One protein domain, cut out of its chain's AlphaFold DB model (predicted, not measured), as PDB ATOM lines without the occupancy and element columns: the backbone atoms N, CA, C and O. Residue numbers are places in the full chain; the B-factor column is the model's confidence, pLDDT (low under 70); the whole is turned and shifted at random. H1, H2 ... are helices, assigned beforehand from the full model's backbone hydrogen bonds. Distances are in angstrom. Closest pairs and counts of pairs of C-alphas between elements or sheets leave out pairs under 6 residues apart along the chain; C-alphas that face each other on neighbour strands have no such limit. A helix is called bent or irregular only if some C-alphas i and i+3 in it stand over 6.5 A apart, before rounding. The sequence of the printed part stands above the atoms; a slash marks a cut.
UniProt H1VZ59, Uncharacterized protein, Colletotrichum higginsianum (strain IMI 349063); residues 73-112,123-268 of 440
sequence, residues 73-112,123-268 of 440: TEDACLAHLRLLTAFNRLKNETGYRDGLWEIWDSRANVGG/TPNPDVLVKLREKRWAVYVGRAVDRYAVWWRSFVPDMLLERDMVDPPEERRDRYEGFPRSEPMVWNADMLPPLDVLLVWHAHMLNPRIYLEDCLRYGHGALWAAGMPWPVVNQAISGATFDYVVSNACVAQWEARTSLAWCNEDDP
ATOM      1  N   THR A  73     -71.354  22.945 123.982       87.62
ATOM      2  CA  THR A  73     -71.192  22.238 125.258       87.62
ATOM      3  C   THR A  73     -72.229  22.706 126.282       87.62
ATOM      4  O   THR A  73     -72.814  23.784 126.151       87.62
ATOM      5  N   GLU A  74     -72.429  21.923 127.345       88.06
ATOM      6  CA  GLU A  74     -73.274  22.324 128.477       88.06
ATOM      7  C   GLU A  74     -72.822  23.670 129.067       88.06
ATOM      8  O   GLU A  74     -73.639  24.578 129.212       88.06
ATOM      9  N   ASP A  75     -71.514  23.846 129.283       86.81
ATOM     10  CA  ASP A  75     -70.920  25.106 129.744       86.81
ATOM     11  C   ASP A  75     -71.196  26.282 128.793       86.81
ATOM     12  O   ASP A  75     -71.445  27.399 129.247       86.81
ATOM     13  N   ALA A  76     -71.189  26.056 127.474       87.50
ATOM     14  CA  ALA A  76     -71.499  27.094 126.489       87.50
ATOM     15  C   ALA A  76     -72.987  27.491 126.523       87.50
ATOM     16  O   ALA A  76     -73.317  28.679 126.486       87.50
ATOM     17  N   CYS A  77     -73.889  26.516 126.650       90.44
ATOM     18  CA  CYS A  77     -75.321  26.768 126.830       90.44
ATOM     19  C   CYS A  77     -75.590  27.535 128.131       90.44
ATOM     20  O   CYS A  77     -76.356  28.500 128.156       90.44
ATOM     21  N   LEU A  78     -74.917  27.143 129.207       89.25
ATOM     22  CA  LEU A  78     -75.001  27.768 130.517       89.25
ATOM     23  C   LEU A  78     -74.502  29.217 130.498       89.25
ATOM     24  O   LEU A  78     -75.179  30.118 130.996       89.25
ATOM     25  N   ALA A  79     -73.365  29.458 129.845       90.56
ATOM     26  CA  ALA A  79     -72.826  30.784 129.575       90.56
ATOM     27  C   ALA A  79     -73.818  31.688 128.830       90.56
ATOM     28  O   ALA A  79     -73.992  32.862 129.171       90.56
ATOM     29  N   HIS A  80     -74.498  31.142 127.821       93.06
ATOM     30  CA  HIS A  80     -75.513  31.877 127.077       93.06
ATOM     31  C   HIS A  80     -76.740  32.194 127.944       93.06
ATOM     32  O   HIS A  80     -77.204  33.336 127.948       93.06
ATOM     33  N   LEU A  81     -77.226  31.239 128.744       92.81
ATOM     34  CA  LEU A  81     -78.346  31.452 129.672       92.81
ATOM     35  C   LEU A  81     -78.049  32.532 130.722       92.81
ATOM     36  O   LEU A  81     -78.936  33.324 131.050       92.81
ATOM     37  N   ARG A  82     -76.805  32.621 131.210       92.25
ATOM     38  CA  ARG A  82     -76.370  33.705 132.110       92.25
ATOM     39  C   ARG A  82     -76.504  35.073 131.452       92.25
ATOM     40  O   ARG A  82     -77.092  35.976 132.044       92.25
ATOM     41  N   LEU A  83     -76.038  35.203 130.209       95.25
ATOM     42  CA  LEU A  83     -76.170  36.441 129.439       95.25
ATOM     43  C   LEU A  83     -77.644  36.820 129.212       95.25
ATOM     44  O   LEU A  83     -78.030  37.965 129.444       95.25
ATOM     45  N   LEU A  84     -78.491  35.858 128.834       96.12
ATOM     46  CA  LEU A  84     -79.930  36.097 128.664       96.12
ATOM     47  C   LEU A  84     -80.612  36.515 129.975       96.12
ATOM     48  O   LEU A  84     -81.513  37.356 129.964       96.12
ATOM     49  N   THR A  85     -80.170  35.966 131.106       95.12
ATOM     50  CA  THR A  85     -80.682  36.339 132.429       95.12
ATOM     51  C   THR A  85     -80.307  37.779 132.776       95.12
ATOM     52  O   THR A  85     -81.177  38.541 133.205       95.12
ATOM     53  N   ALA A  86     -79.064  38.191 132.502       96.56
ATOM     54  CA  ALA A  86     -78.624  39.577 132.661       96.56
ATOM     55  C   ALA A  86     -79.442  40.543 131.779       96.56
ATOM     56  O   ALA A  86     -79.896  41.584 132.253       96.56
ATOM     57  N   PHE A  87     -79.733  40.178 130.524       97.75
ATOM     58  CA  PHE A  87     -80.601  40.977 129.646       97.75
ATOM     59  C   PHE A  87     -82.044  41.073 130.144       97.75
ATOM     60  O   PHE A  87     -82.646  42.148 130.115       97.75
ATOM     61  N   ASN A  88     -82.619  39.966 130.621       96.38
ATOM     62  CA  ASN A  88     -83.966  39.970 131.186       96.38
ATOM     63  C   ASN A  88     -84.043  40.862 132.433       96.38
ATOM     64  O   ASN A  88     -85.003  41.613 132.612       96.38
ATOM     65  N   ARG A  89     -83.010  40.823 133.276       95.50
ATOM     66  CA  ARG A  89     -82.894  41.720 134.422       95.50
ATOM     67  C   ARG A  89     -82.801  43.180 133.986       95.50
ATOM     68  O   ARG A  89     -83.587  43.979 134.483       95.50
ATOM     69  N   LEU A  90     -81.949  43.501 133.012       97.25
ATOM     70  CA  LEU A  90     -81.834  44.850 132.451       97.25
ATOM     71  C   LEU A  90     -83.185  45.382 131.946       97.25
ATOM     72  O   LEU A  90     -83.559  46.518 132.248       97.25
ATOM     73  N   LYS A  91     -83.953  44.547 131.228       97.75
ATOM     74  CA  LYS A  91     -85.319  44.879 130.792       97.75
ATOM     75  C   LYS A  91     -86.216  45.220 131.980       97.75
ATOM     76  O   LYS A  91     -86.917  46.234 131.950       97.75
ATOM     77  N   ASN A  92     -86.212  44.376 133.011       96.81
ATOM     78  CA  ASN A  92     -87.041  44.579 134.193       96.81
ATOM     79  C   ASN A  92     -86.641  45.861 134.931       96.81
ATOM     80  O   ASN A  92     -87.488  46.725 135.128       96.81
ATOM     81  N   GLU A  93     -85.366  46.037 135.273       96.56
ATOM     82  CA  GLU A  93     -84.872  47.227 135.975       96.56
ATOM     83  C   GLU A  93     -85.224  48.519 135.233       96.56
ATOM     84  O   GLU A  93     -85.749  49.454 135.836       96.56
ATOM     85  N   THR A  94     -85.038  48.537 133.913       97.81
ATOM     86  CA  THR A  94     -85.419  49.672 133.066       97.81
ATOM     87  C   THR A  94     -86.923  49.937 133.109       97.81
ATOM     88  O   THR A  94     -87.357  51.077 133.273       97.81
ATOM     89  N   GLY A  95     -87.742  48.890 132.962       97.19
ATOM     90  CA  GLY A  95     -89.196  49.014 132.986       97.19
ATOM     91  C   GLY A  95     -89.702  49.544 134.329       97.19
ATOM     92  O   GLY A  95     -90.510  50.471 134.356       97.19
ATOM     93  N   TYR A  96     -89.201  48.992 135.435       97.19
ATOM     94  CA  TYR A  96     -89.603  49.339 136.802       97.19
ATOM     95  C   TYR A  96     -89.017  50.663 137.321       97.19
ATOM     96  O   TYR A  96     -89.434  51.123 138.383       97.19
ATOM     97  N   ARG A  97     -88.099  51.310 136.590       97.19
ATOM     98  CA  ARG A  97     -87.547  52.617 136.966       97.19
ATOM     99  C   ARG A  97     -88.563  53.736 136.715       97.19
ATOM    100  O   ARG A  97     -88.644  54.294 135.621       97.19
ATOM    101  N   ASP A  98     -89.357  54.042 137.739       96.12
ATOM    102  CA  ASP A  98     -90.368  55.101 137.684       96.12
ATOM    103  C   ASP A  98     -89.750  56.461 137.310       96.12
ATOM    104  O   ASP A  98     -88.694  56.844 137.809       96.12
ATOM    105  N   GLY A  99     -90.413  57.181 136.406       94.31
ATOM    106  CA  GLY A  99     -90.006  58.509 135.942       94.31
ATOM    107  C   GLY A  99     -88.898  58.561 134.893       94.31
ATOM    108  O   GLY A  99     -88.591  59.656 134.423       94.31
ATOM    109  N   LEU A 100     -88.314  57.430 134.476       96.12
ATOM    110  CA  LEU A 100     -87.275  57.432 133.440       96.12
ATOM    111  C   LEU A 100     -87.814  58.031 132.122       96.12
ATOM    112  O   LEU A 100     -88.867  57.610 131.632       96.12
ATOM    113  N   TRP A 101     -87.110  59.037 131.584       95.44
ATOM    114  CA  TRP A 101     -87.543  59.915 130.474       95.44
ATOM    115  C   TRP A 101     -88.891  60.604 130.693       95.44
ATOM    116  O   TRP A 101     -89.695  60.743 129.771       95.44
ATOM    117  N   GLU A 102     -89.167  60.986 131.940       94.56
ATOM    118  CA  GLU A 102     -90.425  61.604 132.359       94.56
ATOM    119  C   GLU A 102     -91.662  60.738 132.053       94.56
ATOM    120  O   GLU A 102     -92.795  61.209 131.927       94.56
ATOM    121  N   ILE A 103     -91.473  59.428 131.919       94.25
ATOM    122  CA  ILE A 103     -92.566  58.471 131.828       94.25
ATOM    123  C   ILE A 103     -92.816  58.010 133.257       94.25
ATOM    124  O   ILE A 103     -92.037  57.221 133.776       94.25
ATOM    125  N   TRP A 104     -93.870  58.509 133.903       93.69
ATOM    126  CA  TRP A 104     -94.210  58.210 135.304       93.69
ATOM    127  C   TRP A 104     -95.330  57.172 135.440       93.69
ATOM    128  O   TRP A 104     -96.319  57.232 134.706       93.69
ATOM    129  N   ASP A 105     -95.221  56.276 136.422       92.19
ATOM    130  CA  ASP A 105     -96.235  55.273 136.781       92.19
ATOM    131  C   ASP A 105     -97.533  55.934 137.276       92.19
ATOM    132  O   ASP A 105     -98.618  55.385 137.087       92.19
ATOM    133  N   SER A 106     -97.458  57.164 137.806       89.31
ATOM    134  CA  SER A 106     -98.624  57.973 138.199       89.31
ATOM    135  C   SER A 106     -99.630  58.186 137.060       89.31
ATOM    136  O   SER A 106    -100.824  58.351 137.311       89.31
ATOM    137  N   ARG A 107     -99.192  58.098 135.795       86.44
ATOM    138  CA  ARG A 107    -100.066  58.153 134.607       86.44
ATOM    139  C   ARG A 107    -101.063  56.992 134.542       86.44
ATOM    140  O   ARG A 107    -102.068  57.092 133.836       86.44
ATOM    141  N   ALA A 108    -100.802  55.899 135.257       87.62
ATOM    142  CA  ALA A 108    -101.713  54.768 135.366       87.62
ATOM    143  C   ALA A 108    -102.844  54.990 136.379       87.62
ATOM    144  O   ALA A 108    -103.805  54.218 136.378       87.62
ATOM    145  N   ASN A 109    -102.790  56.040 137.204       83.62
ATOM    146  CA  ASN A 109    -103.819  56.304 138.206       83.62
ATOM    147  C   ASN A 109    -105.168  56.614 137.539       83.62
ATOM    148  O   ASN A 109    -105.277  57.437 136.622       83.62
ATOM    149  N   VAL A 110    -106.223  55.923 137.977       60.88
ATOM    150  CA  VAL A 110    -107.592  56.084 137.467       60.88
ATOM    151  C   VAL A 110    -108.174  57.400 137.994       60.88
ATOM    152  O   VAL A 110    -108.547  57.494 139.154       60.88
ATOM    153  N   GLY A 111    -108.232  58.436 137.153       56.62
ATOM    154  CA  GLY A 111    -108.677  59.768 137.589       56.62
ATOM    155  C   GLY A 111    -109.015  60.744 136.462       56.62
ATOM    156  O   GLY A 111    -108.819  61.940 136.619       56.62
ATOM    157  N   GLY A 112    -109.476  60.245 135.309       49.75
ATOM    158  CA  GLY A 112    -109.855  61.075 134.152       49.75
ATOM    159  C   GLY A 112    -111.323  60.957 133.722       49.75
ATOM    160  O   GLY A 112    -111.671  61.428 132.645       49.75
ATOM    161  N   THR A 123    -105.630  53.149 143.105       69.50
ATOM    162  CA  THR A 123    -105.142  51.911 142.489       69.50
ATOM    163  C   THR A 123    -104.725  52.167 141.037       69.50
ATOM    164  O   THR A 123    -105.570  52.551 140.216       69.50
ATOM    165  N   PRO A 124    -103.448  51.951 140.676       80.31
ATOM    166  CA  PRO A 124    -102.987  52.104 139.303       80.31
ATOM    167  C   PRO A 124    -103.662  51.084 138.386       80.31
ATOM    168  O   PRO A 124    -103.826  49.918 138.748       80.31
ATOM    169  N   ASN A 125    -104.011  51.491 137.168       87.81
ATOM    170  CA  ASN A 125    -104.457  50.555 136.146       87.81
ATOM    171  C   ASN A 125    -103.265  49.671 135.700       87.81
ATOM    172  O   ASN A 125    -102.299  50.208 135.142       87.81
ATOM    173  N   PRO A 126    -103.319  48.337 135.895       90.31
ATOM    174  CA  PRO A 126    -102.192  47.451 135.608       90.31
ATOM    175  C   PRO A 126    -101.832  47.404 134.117       90.31
ATOM    176  O   PRO A 126    -100.649  47.389 133.782       90.31
ATOM    177  N   ASP A 127    -102.814  47.473 133.214       90.44
ATOM    178  CA  ASP A 127    -102.566  47.473 131.766       90.44
ATOM    179  C   ASP A 127    -101.826  48.738 131.323       90.44
ATOM    180  O   ASP A 127    -100.970  48.701 130.435       90.44
ATOM    181  N   VAL A 128    -102.150  49.879 131.939       89.88
ATOM    182  CA  VAL A 128    -101.448  51.140 131.676       89.88
ATOM    183  C   VAL A 128    -100.030  51.077 132.234       89.88
ATOM    184  O   VAL A 128     -99.105  51.458 131.522       89.88
ATOM    185  N   LEU A 129     -99.830  50.539 133.443       92.25
ATOM    186  CA  LEU A 129     -98.489  50.342 134.005       92.25
ATOM    187  C   LEU A 129     -97.610  49.483 133.092       92.25
ATOM    188  O   LEU A 129     -96.504  49.897 132.758       92.25
ATOM    189  N   VAL A 130     -98.102  48.332 132.627       94.62
ATOM    190  CA  VAL A 130     -97.347  47.462 131.705       94.62
ATOM    191  C   VAL A 130     -96.941  48.227 130.445       94.62
ATOM    192  O   VAL A 130     -95.782  48.178 130.041       94.62
ATOM    193  N   LYS A 131     -97.855  49.005 129.860       94.12
ATOM    194  CA  LYS A 131     -97.570  49.829 128.675       94.12
ATOM    195  C   LYS A 131     -96.521  50.914 128.929       94.12
ATOM    196  O   LYS A 131     -95.713  51.178 128.043       94.12
ATOM    197  N   LEU A 132     -96.515  51.538 130.105       94.81
ATOM    198  CA  LEU A 132     -95.503  52.534 130.480       94.81
ATOM    199  C   LEU A 132     -94.122  51.887 130.641       94.81
ATOM    200  O   LEU A 132     -93.137  52.419 130.132       94.81
ATOM    201  N   ARG A 133     -94.058  50.709 131.270       96.69
ATOM    202  CA  ARG A 133     -92.818  49.930 131.429       96.69
ATOM    203  C   ARG A 133     -92.255  49.481 130.084       96.69
ATOM    204  O   ARG A 133     -91.082  49.709 129.805       96.69
ATOM    205  N   GLU A 134     -93.101  48.915 129.224       96.31
ATOM    206  CA  GLU A 134     -92.718  48.541 127.857       96.31
ATOM    207  C   GLU A 134     -92.306  49.768 127.034       96.31
ATOM    208  O   GLU A 134     -91.389  49.683 126.221       96.31
ATOM    209  N   LYS A 135     -92.908  50.942 127.278       96.56
ATOM    210  CA  LYS A 135     -92.478  52.178 126.621       96.56
ATOM    211  C   LYS A 135     -91.078  52.613 127.055       96.56
ATOM    212  O   LYS A 135     -90.277  52.930 126.180       96.56
ATOM    213  N   ARG A 136     -90.763  52.608 128.358       97.81
ATOM    214  CA  ARG A 136     -89.393  52.877 128.848       97.81
ATOM    215  C   ARG A 136     -88.408  51.894 128.221       97.81
ATOM    216  O   ARG A 136     -87.400  52.310 127.665       97.81
ATOM    217  N   TRP A 137     -88.744  50.605 128.219       98.06
ATOM    218  CA  TRP A 137     -87.912  49.590 127.579       98.06
ATOM    219  C   TRP A 137     -87.684  49.863 126.084       98.06
ATOM    220  O   TRP A 137     -86.551  49.796 125.615       98.06
ATOM    221  N   ALA A 138     -88.723  50.242 125.339       97.25
ATOM    222  CA  ALA A 138     -88.594  50.574 123.921       97.25
ATOM    223  C   ALA A 138     -87.654  51.770 123.680       97.25
ATOM    224  O   ALA A 138     -86.829  51.724 122.767       97.25
ATOM    225  N   VAL A 139     -87.736  52.812 124.518       98.06
ATOM    226  CA  VAL A 139     -86.821  53.965 124.452       98.06
ATOM    227  C   VAL A 139     -85.389  53.535 124.764       98.06
ATOM    228  O   VAL A 139     -84.484  53.852 123.994       98.06
ATOM    229  N   TYR A 140     -85.191  52.749 125.826       98.62
ATOM    230  CA  TYR A 140     -83.887  52.206 126.216       98.62
ATOM    231  C   TYR A 140     -83.228  51.420 125.078       98.62
ATOM    232  O   TYR A 140     -82.078  51.677 124.725       98.62
ATOM    233  N   VAL A 141     -83.973  50.501 124.453       98.44
ATOM    234  CA  VAL A 141     -83.492  49.706 123.315       98.44
ATOM    235  C   VAL A 141     -83.190  50.596 122.111       98.44
ATOM    236  O   VAL A 141     -82.167  50.406 121.459       98.44
ATOM    237  N   GLY A 142     -84.024  51.601 121.827       97.62
ATOM    238  CA  GLY A 142     -83.761  52.570 120.761       97.62
ATOM    239  C   GLY A 142     -82.432  53.311 120.950       97.62
ATOM    240  O   GLY A 142     -81.671  53.462 119.992       97.62
ATOM    241  N   ARG A 143     -82.119  53.707 122.191       98.38
ATOM    242  CA  ARG A 143     -80.820  54.288 122.569       98.38
ATOM    243  C   ARG A 143     -79.687  53.271 122.437       98.38
ATOM    244  O   ARG A 143     -78.667  53.576 121.827       98.38
ATOM    245  N   ALA A 144     -79.889  52.048 122.925       98.75
ATOM    246  CA  ALA A 144     -78.900  50.972 122.869       98.75
ATOM    247  C   ALA A 144     -78.487  50.630 121.429       98.75
ATOM    248  O   ALA A 144     -77.305  50.437 121.151       98.75
ATOM    249  N   VAL A 145     -79.439  50.610 120.486       98.25
ATOM    250  CA  VAL A 145     -79.163  50.367 119.057       98.25
ATOM    251  C   VAL A 145     -78.258  51.446 118.473       98.25
ATOM    252  O   VAL A 145     -77.367  51.155 117.675       98.25
ATOM    253  N   ASP A 146     -78.456  52.695 118.877       97.81
ATOM    254  CA  ASP A 146     -77.611  53.789 118.422       97.81
ATOM    255  C   ASP A 146     -76.213  53.752 119.042       97.81
ATOM    256  O   ASP A 146     -75.226  53.917 118.325       97.81
ATOM    257  N   ARG A 147     -76.126  53.447 120.342       98.56
ATOM    258  CA  ARG A 147     -74.862  53.221 121.056       98.56
ATOM    259  C   ARG A 147     -74.072  52.078 120.412       98.56
ATOM    260  O   ARG A 147     -72.887  52.235 120.122       98.56
ATOM    261  N   TYR A 148     -74.743  50.976 120.067       98.75
ATOM    262  CA  TYR A 148     -74.165  49.879 119.289       98.75
ATOM    263  C   TYR A 148     -73.671  50.345 117.918       98.75
ATOM    264  O   TYR A 148     -72.565  50.002 117.514       98.75
ATOM    265  N   ALA A 149     -74.440  51.171 117.207       97.38
ATOM    266  CA  ALA A 149     -74.032  51.676 115.901       97.38
ATOM    267  C   ALA A 149     -72.824  52.635 115.977       97.38
ATOM    268  O   ALA A 149     -72.064  52.728 115.012       97.38
ATOM    269  N   VAL A 150     -72.637  53.366 117.082       97.75
ATOM    270  CA  VAL A 150     -71.420  54.160 117.339       97.75
ATOM    271  C   VAL A 150     -70.238  53.238 117.627       97.75
ATOM    272  O   VAL A 150     -69.193  53.382 116.998       97.75
ATOM    273  N   TRP A 151     -70.419  52.248 118.504       98.00
ATOM    274  CA  TRP A 151     -69.391  51.255 118.815       98.00
ATOM    275  C   TRP A 151     -68.942  50.467 117.579       98.00
ATOM    276  O   TRP A 151     -67.745  50.384 117.309       98.00
ATOM    277  N   TRP A 152     -69.881  49.985 116.765       97.06
ATOM    278  CA  TRP A 152     -69.609  49.308 115.496       97.06
ATOM    279  C   TRP A 152     -68.775  50.176 114.545       97.06
ATOM    280  O   TRP A 152     -67.820  49.708 113.938       97.06
ATOM    281  N   ARG A 153     -69.071  51.477 114.452       95.69
ATOM    282  CA  ARG A 153     -68.306  52.415 113.607       95.69
ATOM    283  C   ARG A 153     -66.978  52.867 114.218       95.69
ATOM    284  O   ARG A 153     -66.226  53.563 113.545       95.69
ATOM    285  N   SER A 154     -66.693  52.509 115.472       95.50
ATOM    286  CA  SER A 154     -65.421  52.831 116.133       95.50
ATOM    287  C   SER A 154     -64.280  51.889 115.732       95.50
ATOM    288  O   SER A 154     -63.113  52.168 116.012       95.50
ATOM    289  N   PHE A 155     -64.593  50.759 115.094       93.31
ATOM    290  CA  PHE A 155     -63.598  49.926 114.430       93.31
ATOM    291  C   PHE A 155     -63.184  50.597 113.121       93.31
ATOM    292  O   PHE A 155     -64.031  51.124 112.402       93.31
ATOM    293  N   VAL A 156     -61.884  50.586 112.809       90.06
ATOM    294  CA  VAL A 156     -61.378  51.147 111.549       90.06
ATOM    295  C   VAL A 156     -61.995  50.349 110.396       90.06
ATOM    296  O   VAL A 156     -61.741  49.146 110.313       90.06
ATOM    297  N   PRO A 157     -62.834  50.967 109.543       90.81
ATOM    298  CA  PRO A 157     -63.512  50.237 108.491       90.81
ATOM    299  C   PRO A 157     -62.545  49.950 107.346       90.81
ATOM    300  O   PRO A 157     -61.827  50.839 106.887       90.81
ATOM    301  N   ASP A 158     -62.592  48.723 106.843       92.62
ATOM    302  CA  ASP A 158     -61.892  48.310 105.635       92.62
ATOM    303  C   ASP A 158     -62.931  47.901 104.587       92.62
ATOM    304  O   ASP A 158     -63.225  46.724 104.389       92.62
ATOM    305  N   MET A 159     -63.580  48.914 103.999       95.31
ATOM    306  CA  MET A 159     -64.790  48.738 103.191       95.31
ATOM    307  C   MET A 159     -64.567  47.796 101.999       95.31
ATOM    308  O   MET A 159     -63.633  47.985 101.214       95.31
ATOM    309  N   LEU A 160     -65.474  46.830 101.831       95.69
ATOM    310  CA  LEU A 160     -65.484  45.916 100.690       95.69
ATOM    311  C   LEU A 160     -65.862  46.655  99.402       95.69
ATOM    312  O   LEU A 160     -66.858  47.387  99.358       95.69
ATOM    313  N   LEU A 161     -65.095  46.425  98.341       94.25
ATOM    314  CA  LEU A 161     -65.333  47.002  97.021       94.25
ATOM    315  C   LEU A 161     -65.945  45.968  96.071       94.25
ATOM    316  O   LEU A 161     -65.656  44.779  96.183       94.25
ATOM    317  N   GLU A 162     -66.728  46.401  95.075       91.38
ATOM    318  CA  GLU A 162     -67.256  45.480  94.047       91.38
ATOM    319  C   GLU A 162     -66.116  44.758  93.314       91.38
ATOM    320  O   GLU A 162     -66.207  43.558  93.065       91.38
ATOM    321  N   ARG A 163     -65.001  45.448  93.034       88.25
ATOM    322  CA  ARG A 163     -63.821  44.822  92.414       88.25
ATOM    323  C   ARG A 163     -63.255  43.649  93.220       88.25
ATOM    324  O   ARG A 163     -62.759  42.707  92.615       88.25
ATOM    325  N   ASP A 164     -63.366  43.684  94.550       92.00
ATOM    326  CA  ASP A 164     -62.862  42.617  95.423       92.00
ATOM    327  C   ASP A 164     -63.683  41.333  95.268       92.00
ATOM    328  O   ASP A 164     -63.204  40.234  95.540       92.00
ATOM    329  N   MET A 165     -64.933  41.476  94.826       91.31
ATOM    330  CA  MET A 165     -65.860  40.368  94.640       91.31
ATOM    331  C   MET A 165     -65.706  39.689  93.282       91.31
ATOM    332  O   MET A 165     -66.198  38.576  93.122       91.31
ATOM    333  N   VAL A 166     -65.071  40.344  92.307       86.56
ATOM    334  CA  VAL A 166     -65.039  39.888  90.911       86.56
ATOM    335  C   VAL A 166     -63.638  39.468  90.487       86.56
ATOM    336  O   VAL A 166     -63.411  38.316  90.135       86.56
ATOM    337  N   ASP A 167     -62.692  40.399  90.546       81.69
ATOM    338  CA  ASP A 167     -61.300  40.166  90.164       81.69
ATOM    339  C   ASP A 167     -60.394  40.873  91.180       81.69
ATOM    340  O   ASP A 167     -59.851  41.951  90.909       81.69
ATOM    341  N   PRO A 168     -60.325  40.345  92.420       83.44
ATOM    342  CA  PRO A 168     -59.526  40.961  93.460       83.44
ATOM    343  C   PRO A 168     -58.036  40.881  93.097       83.44
ATOM    344  O   PRO A 168     -57.546  39.793  92.776       83.44
ATOM    345  N   PRO A 169     -57.278  41.985  93.252       82.69
ATOM    346  CA  PRO A 169     -55.826  41.916  93.367       82.69
ATOM    347  C   PRO A 169     -55.412  40.885  94.423       82.69
ATOM    348  O   PRO A 169     -56.152  40.647  95.384       82.69
ATOM    349  N   GLU A 170     -54.232  40.283  94.271       83.88
ATOM    350  CA  GLU A 170     -53.759  39.217  95.162       83.88
ATOM    351  C   GLU A 170     -53.796  39.651  96.634       83.88
ATOM    352  O   GLU A 170     -54.361  38.945  97.468       83.88
ATOM    353  N   GLU A 171     -53.350  40.874  96.935       85.44
ATOM    354  CA  GLU A 171     -53.347  41.442  98.286       85.44
ATOM    355  C   GLU A 171     -54.743  41.744  98.868       85.44
ATOM    356  O   GLU A 171     -54.875  42.096 100.043       85.44
ATOM    357  N   ARG A 172     -55.803  41.635  98.061       85.25
ATOM    358  CA  ARG A 172     -57.192  41.920  98.454       85.25
ATOM    359  C   ARG A 172     -58.087  40.685  98.460       85.25
ATOM    360  O   ARG A 172     -59.219  40.784  98.927       85.25
ATOM    361  N   ARG A 173     -57.601  39.527  98.004       84.88
ATOM    362  CA  ARG A 173     -58.397  38.292  97.894       84.88
ATOM    363  C   ARG A 173     -58.996  37.845  99.231       84.88
ATOM    364  O   ARG A 173     -60.156  37.433  99.290       84.88
ATOM    365  N   ASP A 174     -58.242  38.007 100.316       88.00
ATOM    366  CA  ASP A 174     -58.682  37.604 101.654       88.00
ATOM    367  C   ASP A 174     -59.793  38.487 102.239       88.00
ATOM    368  O   ASP A 174     -60.463  38.084 103.185       88.00
ATOM    369  N   ARG A 175     -60.071  39.651 101.639       90.12
ATOM    370  CA  ARG A 175     -61.158  40.546 102.074       90.12
ATOM    371  C   ARG A 175     -62.546  39.997 101.761       90.12
ATOM    372  O   ARG A 175     -63.521  40.455 102.349       90.12
ATOM    373  N   TYR A 176     -62.640  39.036 100.841       92.62
ATOM    374  CA  TYR A 176     -63.907  38.448 100.417       92.62
ATOM    375  C   TYR A 176     -63.875  36.920 100.485       92.62
ATOM    376  O   TYR A 176     -64.478  36.337 101.381       92.62
ATOM    377  N   GLU A 177     -63.128  36.251  99.602       88.50
ATOM    378  CA  GLU A 177     -63.072  34.780  99.555       88.50
ATOM    379  C   GLU A 177     -62.388  34.180 100.795       88.50
ATOM    380  O   GLU A 177     -62.798  33.138 101.312       88.50
ATOM    381  N   GLY A 178     -61.333  34.842 101.277       88.44
ATOM    382  CA  GLY A 178     -60.614  34.444 102.489       88.44
ATOM    383  C   GLY A 178     -61.269  34.882 103.791       88.44
ATOM    384  O   GLY A 178     -60.911  34.356 104.840       88.44
ATOM    385  N   PHE A 179     -62.269  35.761 103.737       92.56
ATOM    386  CA  PHE A 179     -62.833  36.403 104.920       92.56
ATOM    387  C   PHE A 179     -63.308  35.427 106.010       92.56
ATOM    388  O   PHE A 179     -63.017  35.679 107.182       92.56
ATOM    389  N   PRO A 180     -63.971  34.291 105.694       86.38
ATOM    390  CA  PRO A 180     -64.384  33.334 106.722       86.38
ATOM    391  C   PRO A 180     -63.219  32.709 107.506       86.38
ATOM    392  O   PRO A 180     -63.454  32.127 108.558       86.38
ATOM    393  N   ARG A 181     -61.982  32.822 107.004       87.25
ATOM    394  CA  ARG A 181     -60.740  32.341 107.631       87.25
ATOM    395  C   ARG A 181     -59.951  33.462 108.320       87.25
ATOM    396  O   ARG A 181     -58.761  33.299 108.561       87.25
ATOM    397  N   SER A 182     -60.583  34.604 108.590       91.19
ATOM    398  CA  SER A 182     -59.941  35.716 109.298       91.19
ATOM    399  C   SER A 182     -59.423  35.283 110.670       91.19
ATOM    400  O   SER A 182     -60.067  34.501 111.366       91.19
ATOM    401  N   GLU A 183     -58.296  35.853 111.088       91.56
ATOM    402  CA  GLU A 183     -57.759  35.638 112.432       91.56
ATOM    403  C   GLU A 183     -58.666  36.286 113.493       91.56
ATOM    404  O   GLU A 183     -59.021  37.462 113.348       91.56
ATOM    405  N   PRO A 184     -59.051  35.564 114.561       92.44
ATOM    406  CA  PRO A 184     -59.956  36.085 115.573       92.44
ATOM    407  C   PRO A 184     -59.299  37.189 116.409       92.44
ATOM    408  O   PRO A 184     -58.152  37.093 116.843       92.44
ATOM    409  N   MET A 185     -60.070  38.235 116.703       92.69
ATOM    410  CA  MET A 185     -59.699  39.239 117.697       92.69
ATOM    411  C   MET A 185     -59.539  38.601 119.084       92.69
ATOM    412  O   MET A 185     -60.418  37.879 119.556       92.69
ATOM    413  N   VAL A 186     -58.446  38.934 119.774       92.88
ATOM    414  CA  VAL A 186     -58.238  38.546 121.173       92.88
ATOM    415  C   VAL A 186     -58.930  39.552 122.086       92.88
ATOM    416  O   VAL A 186     -58.631  40.745 122.053       92.88
ATOM    417  N   TRP A 187     -59.844  39.057 122.913       94.12
ATOM    418  CA  TRP A 187     -60.607  39.867 123.856       94.12
ATOM    419  C   TRP A 187     -59.975  39.882 125.242       94.12
ATOM    420  O   TRP A 187     -59.494  38.862 125.733       94.12
ATOM    421  N   ASN A 188     -60.050  41.034 125.901       94.19
ATOM    422  CA  ASN A 188     -59.779  41.182 127.327       94.19
ATOM    423  C   ASN A 188     -60.950  41.907 128.015       94.19
ATOM    424  O   ASN A 188     -61.844  42.427 127.344       94.19
ATOM    425  N   ALA A 189     -60.946  41.924 129.350       94.25
ATOM    426  CA  ALA A 189     -62.037  42.477 130.157       94.25
ATOM    427  C   ALA A 189     -62.301  43.970 129.911       94.25
ATOM    428  O   ALA A 189     -63.450  44.393 129.992       94.25
ATOM    429  N   ASP A 190     -61.277  44.749 129.554       96.00
ATOM    430  CA  ASP A 190     -61.411  46.194 129.355       96.00
ATOM    431  C   ASP A 190     -62.031  46.549 127.989       96.00
ATOM    432  O   ASP A 190     -62.563  47.641 127.796       96.00
ATOM    433  N   MET A 191     -62.053  45.599 127.048       95.75
ATOM    434  CA  MET A 191     -62.636  45.782 125.713       95.75
ATOM    435  C   MET A 191     -64.156  45.591 125.662       95.75
ATOM    436  O   MET A 191     -64.760  45.866 124.618       95.75
ATOM    437  N   LEU A 192     -64.773  45.078 126.730       97.50
ATOM    438  CA  LEU A 192     -66.197  44.770 126.730       97.50
ATOM    439  C   LEU A 192     -67.055  46.041 126.603       97.50
ATOM    440  O   LEU A 192     -66.789  47.042 127.268       97.50
ATOM    441  N   PRO A 193     -68.114  46.026 125.777       98.00
ATOM    442  CA  PRO A 193     -69.063  47.125 125.752       98.00
ATOM    443  C   PRO A 193     -70.027  47.062 126.960       98.00
ATOM    444  O   PRO A 193     -70.144  46.021 127.613       98.00
ATOM    445  N   PRO A 194     -70.772  48.143 127.243       98.50
ATOM    446  CA  PRO A 194     -71.910  48.133 128.157       98.50
ATOM    447  C   PRO A 194     -72.943  47.046 127.825       98.50
ATOM    448  O   PRO A 194     -73.090  46.631 126.671       98.50
ATOM    449  N   LEU A 195     -73.705  46.608 128.834       98.44
ATOM    450  CA  LEU A 195     -74.649  45.489 128.703       98.44
ATOM    451  C   LEU A 195     -75.747  45.734 127.652       98.44
ATOM    452  O   LEU A 195     -76.197  44.798 126.994       98.44
ATOM    453  N   ASP A 196     -76.173  46.982 127.457       98.69
ATOM    454  CA  ASP A 196     -77.173  47.353 126.450       98.69
ATOM    455  C   ASP A 196     -76.639  47.237 125.017       98.69
ATOM    456  O   ASP A 196     -77.346  46.804 124.109       98.69
ATOM    457  N   VAL A 197     -75.366  47.559 124.813       98.75
ATOM    458  CA  VAL A 197     -74.678  47.390 123.529       98.75
ATOM    459  C   VAL A 197     -74.398  45.913 123.267       98.75
ATOM    460  O   VAL A 197     -74.581  45.450 122.140       98.75
ATOM    461  N   LEU A 198     -74.038  45.152 124.306       98.44
ATOM    462  CA  LEU A 198     -73.885  43.698 124.232       98.44
ATOM    463  C   LEU A 198     -75.207  43.004 123.856       98.44
ATOM    464  O   LEU A 198     -75.195  42.069 123.057       98.44
ATOM    465  N   LEU A 199     -76.346  43.497 124.362       98.69
ATOM    466  CA  LEU A 199     -77.689  43.042 123.980       98.69
ATOM    467  C   LEU A 199     -77.950  43.216 122.482       98.69
ATOM    468  O   LEU A 199     -78.406  42.283 121.820       98.69
ATOM    469  N   VAL A 200     -77.659  44.397 121.932       98.75
ATOM    470  CA  VAL A 200     -77.880  44.663 120.503       98.75
ATOM    471  C   VAL A 200     -76.909  43.864 119.640       98.75
ATOM    472  O   VAL A 200     -77.318  43.320 118.614       98.75
ATOM    473  N   TRP A 201     -75.648  43.744 120.061       98.38
ATOM    474  CA  TRP A 201     -74.663  42.934 119.352       98.38
ATOM    475  C   TRP A 201     -75.079  41.461 119.302       98.38
ATOM    476  O   TRP A 201     -75.095  40.867 118.225       98.38
ATOM    477  N   HIS A 202     -75.513  40.898 120.436       97.88
ATOM    478  CA  HIS A 202     -76.067  39.545 120.501       97.88
ATOM    479  C   HIS A 202     -77.246  39.372 119.537       97.88
ATOM    480  O   HIS A 202     -77.235  38.452 118.723       97.88
ATOM    481  N   ALA A 203     -78.215  40.293 119.553       97.88
ATOM    482  CA  ALA A 203     -79.364  40.249 118.649       97.88
ATOM    483  C   ALA A 203     -78.965  40.335 117.163       97.88
ATOM    484  O   ALA A 203     -79.568  39.662 116.328       97.88
ATOM    485  N   HIS A 204     -77.936  41.120 116.827       97.75
ATOM    486  CA  HIS A 204     -77.400  41.196 115.469       97.75
ATOM    487  C   HIS A 204     -76.781  39.857 115.033       97.75
ATOM    488  O   HIS A 204     -77.077  39.372 113.941       97.75
ATOM    489  N   MET A 205     -76.007  39.208 115.910       96.38
ATOM    490  CA  MET A 205     -75.399  37.897 115.646       96.38
ATOM    491  C   MET A 205     -76.424  36.769 115.450       96.38
ATOM    492  O   MET A 205     -76.139  35.808 114.736       96.38
ATOM    493  N   LEU A 206     -77.628  36.884 116.025       95.75
ATOM    494  CA  LEU A 206     -78.725  35.928 115.805       95.75
ATOM    495  C   LEU A 206     -79.288  35.957 114.374       95.75
ATOM    496  O   LEU A 206     -80.090  35.094 114.015       95.75
ATOM    497  N   ASN A 207     -78.867  36.914 113.543       94.81
ATOM    498  CA  ASN A 207     -79.133  36.920 112.111       94.81
ATOM    499  C   ASN A 207     -77.820  36.696 111.338       94.81
ATOM    500  O   ASN A 207     -77.264  37.642 110.776       94.81
ATOM    501  N   PRO A 208     -77.291  35.454 111.310       91.88
ATOM    502  CA  PRO A 208     -75.909  35.177 110.912       91.88
ATOM    503  C   PRO A 208     -75.594  35.595 109.475       91.88
ATOM    504  O   PRO A 208     -74.470  35.994 109.195       91.88
ATOM    505  N   ARG A 209     -76.584  35.562 108.573       93.25
ATOM    506  CA  ARG A 209     -76.421  36.034 107.192       93.25
ATOM    507  C   ARG A 209     -76.190  37.545 107.132       93.25
ATOM    508  O   ARG A 209     -75.262  37.983 106.464       93.25
ATOM    509  N   ILE A 210     -77.011  38.327 107.837       94.62
ATOM    510  CA  ILE A 210     -76.869  39.790 107.888       94.62
ATOM    511  C   ILE A 210     -75.583  40.162 108.626       94.62
ATOM    512  O   ILE A 210     -74.819  40.982 108.131       94.62
ATOM    513  N   TYR A 211     -75.303  39.506 109.756       96.31
ATOM    514  CA  TYR A 211     -74.091  39.754 110.530       96.31
ATOM    515  C   TYR A 211     -72.821  39.463 109.723       96.31
ATOM    516  O   TYR A 211     -71.896  40.272 109.740       96.31
ATOM    517  N   LEU A 212     -72.784  38.353 108.975       95.88
ATOM    518  CA  LEU A 212     -71.676  38.024 108.075       95.88
ATOM    519  C   LEU A 212     -71.518  39.081 106.981       95.88
ATOM    520  O   LEU A 212     -70.409  39.549 106.739       95.88
ATOM    521  N   GLU A 213     -72.613  39.459 106.323       95.94
ATOM    522  CA  GLU A 213     -72.590  40.446 105.245       95.94
ATOM    523  C   GLU A 213     -72.116  41.824 105.725       95.94
ATOM    524  O   GLU A 213     -71.275  42.441 105.073       95.94
ATOM    525  N   ASP A 214     -72.593  42.289 106.879       96.69
ATOM    526  CA  ASP A 214     -72.142  43.548 107.469       96.69
ATOM    527  C   ASP A 214     -70.675  43.462 107.914       96.69
ATOM    528  O   ASP A 214     -69.902  44.388 107.661       96.69
ATOM    529  N   CYS A 215     -70.246  42.342 108.508       96.88
ATOM    530  CA  CYS A 215     -68.840  42.113 108.843       96.88
ATOM    531  C   CYS A 215     -67.944  42.162 107.592       96.88
ATOM    532  O   CYS A 215     -66.929  42.855 107.603       96.88
ATOM    533  N   LEU A 216     -68.332  41.480 106.509       95.94
ATOM    534  CA  LEU A 216     -67.649  41.515 105.210       95.94
ATOM    535  C   LEU A 216     -67.574  42.939 104.666       95.94
ATOM    536  O   LEU A 216     -66.498  43.431 104.334       95.94
ATOM    537  N   ARG A 217     -68.721  43.623 104.617       96.19
ATOM    538  CA  ARG A 217     -68.858  44.973 104.063       96.19
ATOM    539  C   ARG A 217     -67.927  45.973 104.738       96.19
ATOM    540  O   ARG A 217     -67.374  46.820 104.044       96.19
ATOM    541  N   TYR A 218     -67.802  45.911 106.063       96.44
ATOM    542  CA  TYR A 218     -66.989  46.840 106.855       96.44
ATOM    543  C   TYR A 218     -65.568  46.321 107.144       96.44
ATOM    544  O   TYR A 218     -64.794  47.011 107.810       96.44
ATOM    545  N   GLY A 219     -65.213  45.124 106.662       95.38
ATOM    546  CA  GLY A 219     -63.900  44.518 106.885       95.38
ATOM    547  C   GLY A 219     -63.659  44.076 108.332       95.38
ATOM    548  O   GLY A 219     -62.531  44.058 108.813       95.38
ATOM    549  N   HIS A 220     -64.712  43.724 109.068       96.06
ATOM    550  CA  HIS A 220     -64.641  43.303 110.470       96.06
ATOM    551  C   HIS A 220     -64.357  41.797 110.616       96.06
ATOM    552  O   HIS A 220     -64.982  41.110 111.423       96.06
ATOM    553  N   GLY A 221     -63.392  41.278 109.849       94.00
ATOM    554  CA  GLY A 221     -63.032  39.852 109.826       94.00
ATOM    555  C   GLY A 221     -62.635  39.309 111.193       94.00
ATOM    556  O   GLY A 221     -63.139  38.272 111.619       94.00
ATOM    557  N   ALA A 222     -61.819  40.061 111.935       93.50
ATOM    558  CA  ALA A 222     -61.393  39.660 113.272       93.50
ATOM    559  C   ALA A 222     -62.547  39.606 114.288       93.50
ATOM    560  O   ALA A 222     -62.550  38.756 115.177       93.50
ATOM    561  N   LEU A 223     -63.541  40.491 114.147       94.19
ATOM    562  CA  LEU A 223     -64.738  40.504 114.992       94.19
ATOM    563  C   LEU A 223     -65.675  39.339 114.644       94.19
ATOM    564  O   LEU A 223     -66.212  38.696 115.542       94.19
ATOM    565  N   TRP A 224     -65.847  39.053 113.349       93.81
ATOM    566  CA  TRP A 224     -66.594  37.890 112.871       93.81
ATOM    567  C   TRP A 224     -65.984  36.585 113.394       93.81
ATOM    568  O   TRP A 224     -66.685  35.793 114.023       93.81
ATOM    569  N   ALA A 225     -64.680  36.392 113.184       92.06
ATOM    570  CA  ALA A 225     -63.974  35.171 113.556       92.06
ATOM    571  C   ALA A 225     -63.907  34.951 115.074       92.06
ATOM    572  O   ALA A 225     -63.979  33.813 115.532       92.06
ATOM    573  N   ALA A 226     -63.806  36.024 115.868       90.94
ATOM    574  CA  ALA A 226     -63.817  35.918 117.328       90.94
ATOM    575  C   ALA A 226     -65.176  35.474 117.891       90.94
ATOM    576  O   ALA A 226     -65.229  34.863 118.959       90.94
ATOM    577  N   GLY A 227     -66.274  35.797 117.199       91.56
ATOM    578  CA  GLY A 227     -67.621  35.592 117.717       91.56
ATOM    579  C   GLY A 227     -67.874  36.356 119.024       91.56
ATOM    580  O   GLY A 227     -67.262  37.387 119.304       91.56
ATOM    581  N   MET A 228     -68.811  35.847 119.827       93.19
ATOM    582  CA  MET A 228     -69.112  36.402 121.146       93.19
ATOM    583  C   MET A 228     -67.995  35.992 122.122       93.19
ATOM    584  O   MET A 228     -67.741  34.791 122.251       93.19
ATOM    585  N   PRO A 229     -67.346  36.928 122.845       93.75
ATOM    586  CA  PRO A 229     -66.260  36.627 123.777       93.75
ATOM    587  C   PRO A 229     -66.779  36.014 125.082       93.75
ATOM    588  O   PRO A 229     -66.689  36.611 126.156       93.75
ATOM    589  N   TRP A 230     -67.325  34.800 124.990       92.31
ATOM    590  CA  TRP A 230     -67.996  34.107 126.087       92.31
ATOM    591  C   TRP A 230     -67.187  34.043 127.388       92.31
ATOM    592  O   TRP A 230     -67.800  34.307 128.424       92.31
ATOM    593  N   PRO A 231     -65.866  33.752 127.393       90.38
ATOM    594  CA  PRO A 231     -65.100  33.692 128.638       90.38
ATOM    595  C   PRO A 231     -65.099  35.025 129.388       90.38
ATOM    596  O   PRO A 231     -65.416  35.077 130.575       90.38
ATOM    597  N   VAL A 232     -64.820  36.117 128.674       93.38
ATOM    598  CA  VAL A 232     -64.717  37.458 129.257       93.38
ATOM    599  C   VAL A 232     -66.099  37.982 129.661       93.38
ATOM    600  O   VAL A 232     -66.257  38.536 130.745       93.38
ATOM    601  N   VAL A 233     -67.127  37.737 128.839       94.81
ATOM    602  CA  VAL A 233     -68.522  38.094 129.154       94.81
ATOM    603  C   VAL A 233     -69.013  37.367 130.406       94.81
ATOM    604  O   VAL A 233     -69.624  37.987 131.271       94.81
ATOM    605  N   ASN A 234     -68.734  36.068 130.540       92.38
ATOM    606  CA  ASN A 234     -69.158  35.307 131.717       92.38
ATOM    607  C   ASN A 234     -68.413  35.712 132.979       92.38
ATOM    608  O   ASN A 234     -69.007  35.694 134.049       92.38
ATOM    609  N   GLN A 235     -67.145  36.097 132.863       91.50
ATOM    610  CA  GLN A 235     -66.401  36.636 133.992       91.50
ATOM    611  C   GLN A 235     -66.989  37.972 134.478       91.50
ATOM    612  O   GLN A 235     -66.993  38.230 135.680       91.50
ATOM    613  N   ALA A 236     -67.503  38.798 133.562       94.69
ATOM    614  CA  ALA A 236     -68.145  40.068 133.892       94.69
ATOM    615  C   ALA A 236     -69.559  39.907 134.485       94.69
ATOM    616  O   ALA A 236     -70.044  40.816 135.153       94.69
ATOM    617  N   ILE A 237     -70.235  38.773 134.270       92.88
ATOM    618  CA  ILE A 237     -71.556  38.492 134.854       92.88
ATOM    619  C   ILE A 237     -71.370  37.706 136.151       92.88
ATOM    620  O   ILE A 237     -71.071  36.512 136.136       92.88
ATOM    621  N   SER A 238     -71.567  38.371 137.286       82.25
ATOM    622  CA  SER A 238     -71.207  37.835 138.600       82.25
ATOM    623  C   SER A 238     -72.355  37.859 139.611       82.25
ATOM    624  O   SER A 238     -73.371  38.538 139.443       82.25
ATOM    625  N   GLY A 239     -72.164  37.099 140.691       77.81
ATOM    626  CA  GLY A 239     -73.045  37.103 141.853       77.81
ATOM    627  C   GLY A 239     -74.369  36.371 141.650       77.81
ATOM    628  O   GLY A 239     -74.671  35.836 140.583       77.81
ATOM    629  N   ALA A 240     -75.170  36.358 142.718       76.31
ATOM    630  CA  ALA A 240     -76.424  35.617 142.725       76.31
ATOM    631  C   ALA A 240     -77.529  36.240 141.837       76.31
ATOM    632  O   ALA A 240     -78.586  35.677 141.559       76.31
ATOM    633  N   THR A 241     -77.270  37.463 141.419       79.31
ATOM    634  CA  THR A 241     -78.191  38.381 140.767       79.31
ATOM    635  C   THR A 241     -77.837  38.578 139.292       79.31
ATOM    636  O   THR A 241     -78.574  39.267 138.587       79.31
ATOM    637  N   PHE A 242     -76.758  37.948 138.800       86.56
ATOM    638  CA  PHE A 242     -76.231  38.109 137.439       86.56
ATOM    639  C   PHE A 242     -75.939  39.580 137.102       86.56
ATOM    640  O   PHE A 242     -76.333  40.079 136.048       86.56
ATOM    641  N   ASP A 243     -75.283  40.287 138.027       89.94
ATOM    642  CA  ASP A 243     -74.832  41.663 137.815       89.94
ATOM    643  C   ASP A 243     -73.730  41.703 136.761       89.94
ATOM    644  O   ASP A 243     -72.770  40.935 136.826       89.94
ATOM    645  N   TYR A 244     -73.846  42.640 135.821       95.62
ATOM    646  CA  TYR A 244     -72.781  42.939 134.873       95.62
ATOM    647  C   TYR A 244     -71.802  43.934 135.499       95.62
ATOM    648  O   TYR A 244     -72.081  45.131 135.574       95.62
ATOM    649  N   VAL A 245     -70.672  43.423 135.981       94.56
ATOM    650  CA  VAL A 245     -69.654  44.174 136.717       94.56
ATOM    651  C   VAL A 245     -68.356  44.178 135.919       94.56
ATOM    652  O   VAL A 245     -67.785  43.129 135.626       94.56
ATOM    653  N   VAL A 246     -67.870  45.374 135.595       96.31
ATOM    654  CA  VAL A 246     -66.623  45.588 134.850       96.31
ATOM    655  C   VAL A 246     -65.664  46.486 135.630       96.31
ATOM    656  O   VAL A 246     -66.036  47.112 136.624       96.31
ATOM    657  N   SER A 247     -64.410  46.552 135.185       97.25
ATOM    658  CA  SER A 247     -63.395  47.434 135.762       97.25
ATOM    659  C   SER A 247     -63.663  48.908 135.406       97.25
ATOM    660  O   SER A 247     -64.260  49.222 134.375       97.25
ATOM    661  N   ASN A 248     -63.126  49.843 136.197       97.88
ATOM    662  CA  ASN A 248     -63.120  51.265 135.819       97.88
ATOM    663  C   ASN A 248     -62.306  51.529 134.537       97.88
ATOM    664  O   ASN A 248     -62.561  52.506 133.837       97.88
ATOM    665  N   ALA A 249     -61.328  50.670 134.225       97.88
ATOM    666  CA  ALA A 249     -60.557  50.765 132.988       97.88
ATOM    667  C   ALA A 249     -61.425  50.440 131.762       97.88
ATOM    668  O   ALA A 249     -61.366  51.169 130.776       97.88
ATOM    669  N   CYS A 250     -62.291  49.426 131.860       98.12
ATOM    670  CA  CYS A 250     -63.289  49.090 130.843       98.12
ATOM    671  C   CYS A 250     -64.231  50.267 130.564       98.12
ATOM    672  O   CYS A 250     -64.405  50.680 129.415       98.12
ATOM    673  N   VAL A 251     -64.765  50.866 131.634       98.50
ATOM    674  CA  VAL A 251     -65.617  52.064 131.573       98.50
ATOM    675  C   VAL A 251     -64.900  53.201 130.840       98.50
ATOM    676  O   VAL A 251     -65.408  53.714 129.844       98.50
ATOM    677  N   ALA A 252     -63.681  53.542 131.269       98.19
ATOM    678  CA  ALA A 252     -62.896  54.612 130.659       98.19
ATOM    679  C   ALA A 252     -62.550  54.328 129.186       98.19
ATOM    680  O   ALA A 252     -62.561  55.241 128.359       98.19
ATOM    681  N   GLN A 253     -62.263  53.072 128.834       97.69
ATOM    682  CA  GLN A 253     -61.966  52.676 127.458       97.69
ATOM    683  C   GLN A 253     -63.191  52.820 126.548       97.69
ATOM    684  O   GLN A 253     -63.059  53.308 125.423       97.69
ATOM    685  N   TRP A 254     -64.379  52.435 127.022       98.12
ATOM    686  CA  TRP A 254     -65.634  52.652 126.301       98.12
ATOM    687  C   TRP A 254     -65.881  54.139 126.031       98.12
ATOM    688  O   TRP A 254     -66.123  54.525 124.882       98.12
ATOM    689  N   GLU A 255     -65.782  54.971 127.068       98.19
ATOM    690  CA  GLU A 255     -66.041  56.411 126.977       98.19
ATOM    691  C   GLU A 255     -65.030  57.094 126.053       98.19
ATOM    692  O   GLU A 255     -65.414  57.856 125.165       98.19
ATOM    693  N   ALA A 256     -63.743  56.753 126.171       97.69
ATOM    694  CA  ALA A 256     -62.697  57.271 125.292       97.69
ATOM    695  C   ALA A 256     -62.919  56.874 123.824       97.69
ATOM    696  O   ALA A 256     -62.663  57.665 122.916       97.69
ATOM    697  N   ARG A 257     -63.407  55.652 123.578       96.50
ATOM    698  CA  ARG A 257     -63.611  55.121 122.225       96.50
ATOM    699  C   ARG A 257     -64.857  55.672 121.542       96.50
ATOM    700  O   ARG A 257     -64.849  55.870 120.330       96.50
ATOM    701  N   THR A 258     -65.938  55.857 122.293       97.56
ATOM    702  CA  THR A 258     -67.263  56.156 121.730       97.56
ATOM    703  C   THR A 258     -67.728  57.582 121.992       97.56
ATOM    704  O   THR A 258     -68.610  58.062 121.284       97.56
ATOM    705  N   SER A 259     -67.127  58.275 122.967       97.25
ATOM    706  CA  SER A 259     -67.614  59.558 123.499       97.25
ATOM    707  C   SER A 259     -69.056  59.497 124.025       97.25
ATOM    708  O   SER A 259     -69.753  60.511 124.041       97.25
ATOM    709  N   LEU A 260     -69.510  58.307 124.425       97.88
ATOM    710  CA  LEU A 260     -70.812  58.050 125.035       97.88
ATOM    711  C   LEU A 260     -70.610  57.644 126.488       97.88
ATOM    712  O   LEU A 260     -69.612  56.996 126.803       97.88
ATOM    713  N   ALA A 261     -71.569  57.969 127.350       98.31
ATOM    714  CA  ALA A 261     -71.521  57.561 128.746       98.31
ATOM    715  C   ALA A 261     -71.569  56.029 128.865       98.31
ATOM    716  O   ALA A 261     -72.110  55.335 127.993       98.31
ATOM    717  N   TRP A 262     -71.015  55.471 129.940       98.19
ATOM    718  CA  TRP A 262     -71.125  54.031 130.182       98.19
ATOM    719  C   TRP A 262     -72.573  53.578 130.387       98.19
ATOM    720  O   TRP A 262     -73.016  52.629 129.738       98.19
ATOM    721  N   CYS A 263     -73.329  54.286 131.225       97.88
ATOM    722  CA  CYS A 263     -74.752  54.032 131.412       97.88
ATOM    723  C   CYS A 263     -75.554  54.652 130.264       97.88
ATOM    724  O   CYS A 263     -75.317  55.788 129.855       97.88
ATOM    725  N   ASN A 264     -76.532  53.907 129.750       98.00
ATOM    726  CA  ASN A 264     -77.404  54.359 128.667       98.00
ATOM    727  C   ASN A 264     -78.185  55.619 129.060       98.00
ATOM    728  O   ASN A 264     -78.386  56.511 128.239       98.00
ATOM    729  N   GLU A 265     -78.626  55.690 130.317       96.31
ATOM    730  CA  GLU A 265     -79.450  56.778 130.828       96.31
ATOM    731  C   GLU A 265     -78.714  58.119 130.843       96.31
ATOM    732  O   GLU A 265     -79.355  59.135 130.585       96.31
ATOM    733  N   ASP A 266     -77.398  58.089 131.062       97.38
ATOM    734  CA  ASP A 266     -76.539  59.264 131.243       97.38
ATOM    735  C   ASP A 266     -76.176  59.964 129.919       97.38
ATOM    736  O   ASP A 266     -75.673  61.090 129.922       97.38
ATOM    737  N   ASP A 267     -76.448  59.333 128.772       96.88
ATOM    738  CA  ASP A 267     -76.350  60.004 127.475       96.88
ATOM    739  C   ASP A 267     -77.385  61.156 127.374       96.88
ATOM    740  O   ASP A 267     -78.408  61.153 128.064       96.88
ATOM    741  N   PRO A 268     -77.218  62.119 126.449       96.25
ATOM    742  CA  PRO A 268     -78.198  63.186 126.252       96.25
ATOM    743  C   PRO A 268     -79.597  62.686 125.842       96.25
ATOM    744  O   PRO A 268     -79.730  61.771 125.021       96.25
TER     745      PRO A 268
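AT A GLANCE: This is residues 73 to 112 and 123 to 268 of the 440 residues of an uncharacterized protein of Colletotrichum higginsianum (strain IMI 349063) (UniProt H1VZ59). Two long helices, H1 and H3, make a V, with the last turns of H1 meeting the first half of H3, and H6 sits in the opening between them, near the middle of the whole. From H6 the chain goes through H7 and H8, a helical hairpin, to H9, which packs on the first part of H1; H10 meets the far end of H3. The short helices H4 and H5 lie at one end of the longest axis, and H2 and the cut lie at the other. The printed part has 186 residues with ten named helices, H1 to H10 in order, and no named strand: the class is all helix. It is loose, with a radius of gyration of the C-alphas of 19.8 A and spans of 72 by 36 by 32 A.

IN THESE COORDINATES: H1, residues 74 to 96, begins at C-alpha 74 (-73.274, 22.324, 128.477) and is 32.6 A long. H2 is residues 105 to 108. H3, residues 126 to 153, is the longest at 40.7 A and ends at C-alpha 153 (-68.306, 52.415, 113.607). H4 is residues 162 to 166 and H5 residues 170 to 175; H5 is irregular, with C-alphas 171 and 174 7.4 A apart. H6, residues 195 to 205, is 15.1 A long and H7, residues 208 to 218, 15.2 A. H8 is residues 221 to 226 and H9 residues 230 to 236. H10, residues 248 to 258, is 15.5 A long and ends at C-alpha 258 (-67.263, 56.156, 121.730).

HOW THE PARTS SIT: H3 is the hub. With residues 132 to 140 alone it touches H1, closest at the C-alphas of Gly 95 and Arg 133, 4.0 A, at a steep tilt of 60 degrees, opposite ways. H6 touches H3 about perpendicular, at 75 degrees; the C-alphas of Tyr 148 and Val 197 are closest, 4.9 A. H2 touches H3 at Ala 108 and Val 128, whose C-alphas are closest, 5.2 A. H10 and H3 only just touch, only at their ends, with 3 pairs of C-alphas within 8 A; those of Trp 151 and Thr 258 are closest, 6.1 A. H9 touches H1, with the C-alphas of Ala 79 and Asn 234 closest, 6.2 A. H7 and H8 form a helical hairpin at a steep tilt of 41 degrees, with the C-alphas of Cys 215 and Trp 224 closest, 6.3 A. H4 and H5 only just touch, with 3 pairs of C-alphas within 8 A, closest at Asp 164 and Arg 172, 6.5 A. Every O i to N i+4 pair is within hydrogen-bond range in H1, H3, H4, H6, H7, H8, H9 and H10; H5 has 0 of 2, with 2 of 3 O i to N i+3 pairs, and H2 is too short for an i+4 pair.

THE WHOLE: The C-alphas of Gly 111 and Glu 170 are the two farthest apart, 72.4 A. Residues 113 to 122 are not printed, and C-alphas 112 and 123 are 13.3 A apart across the cut. The links H5 to H6 and H9 to H10 are long; in the latter, residues 237 to 238 pair antiparallel with residues 243 to 244. Mean pLDDT of the printed part is 93.0, with residues 110 to 112 and residue 123 under 70.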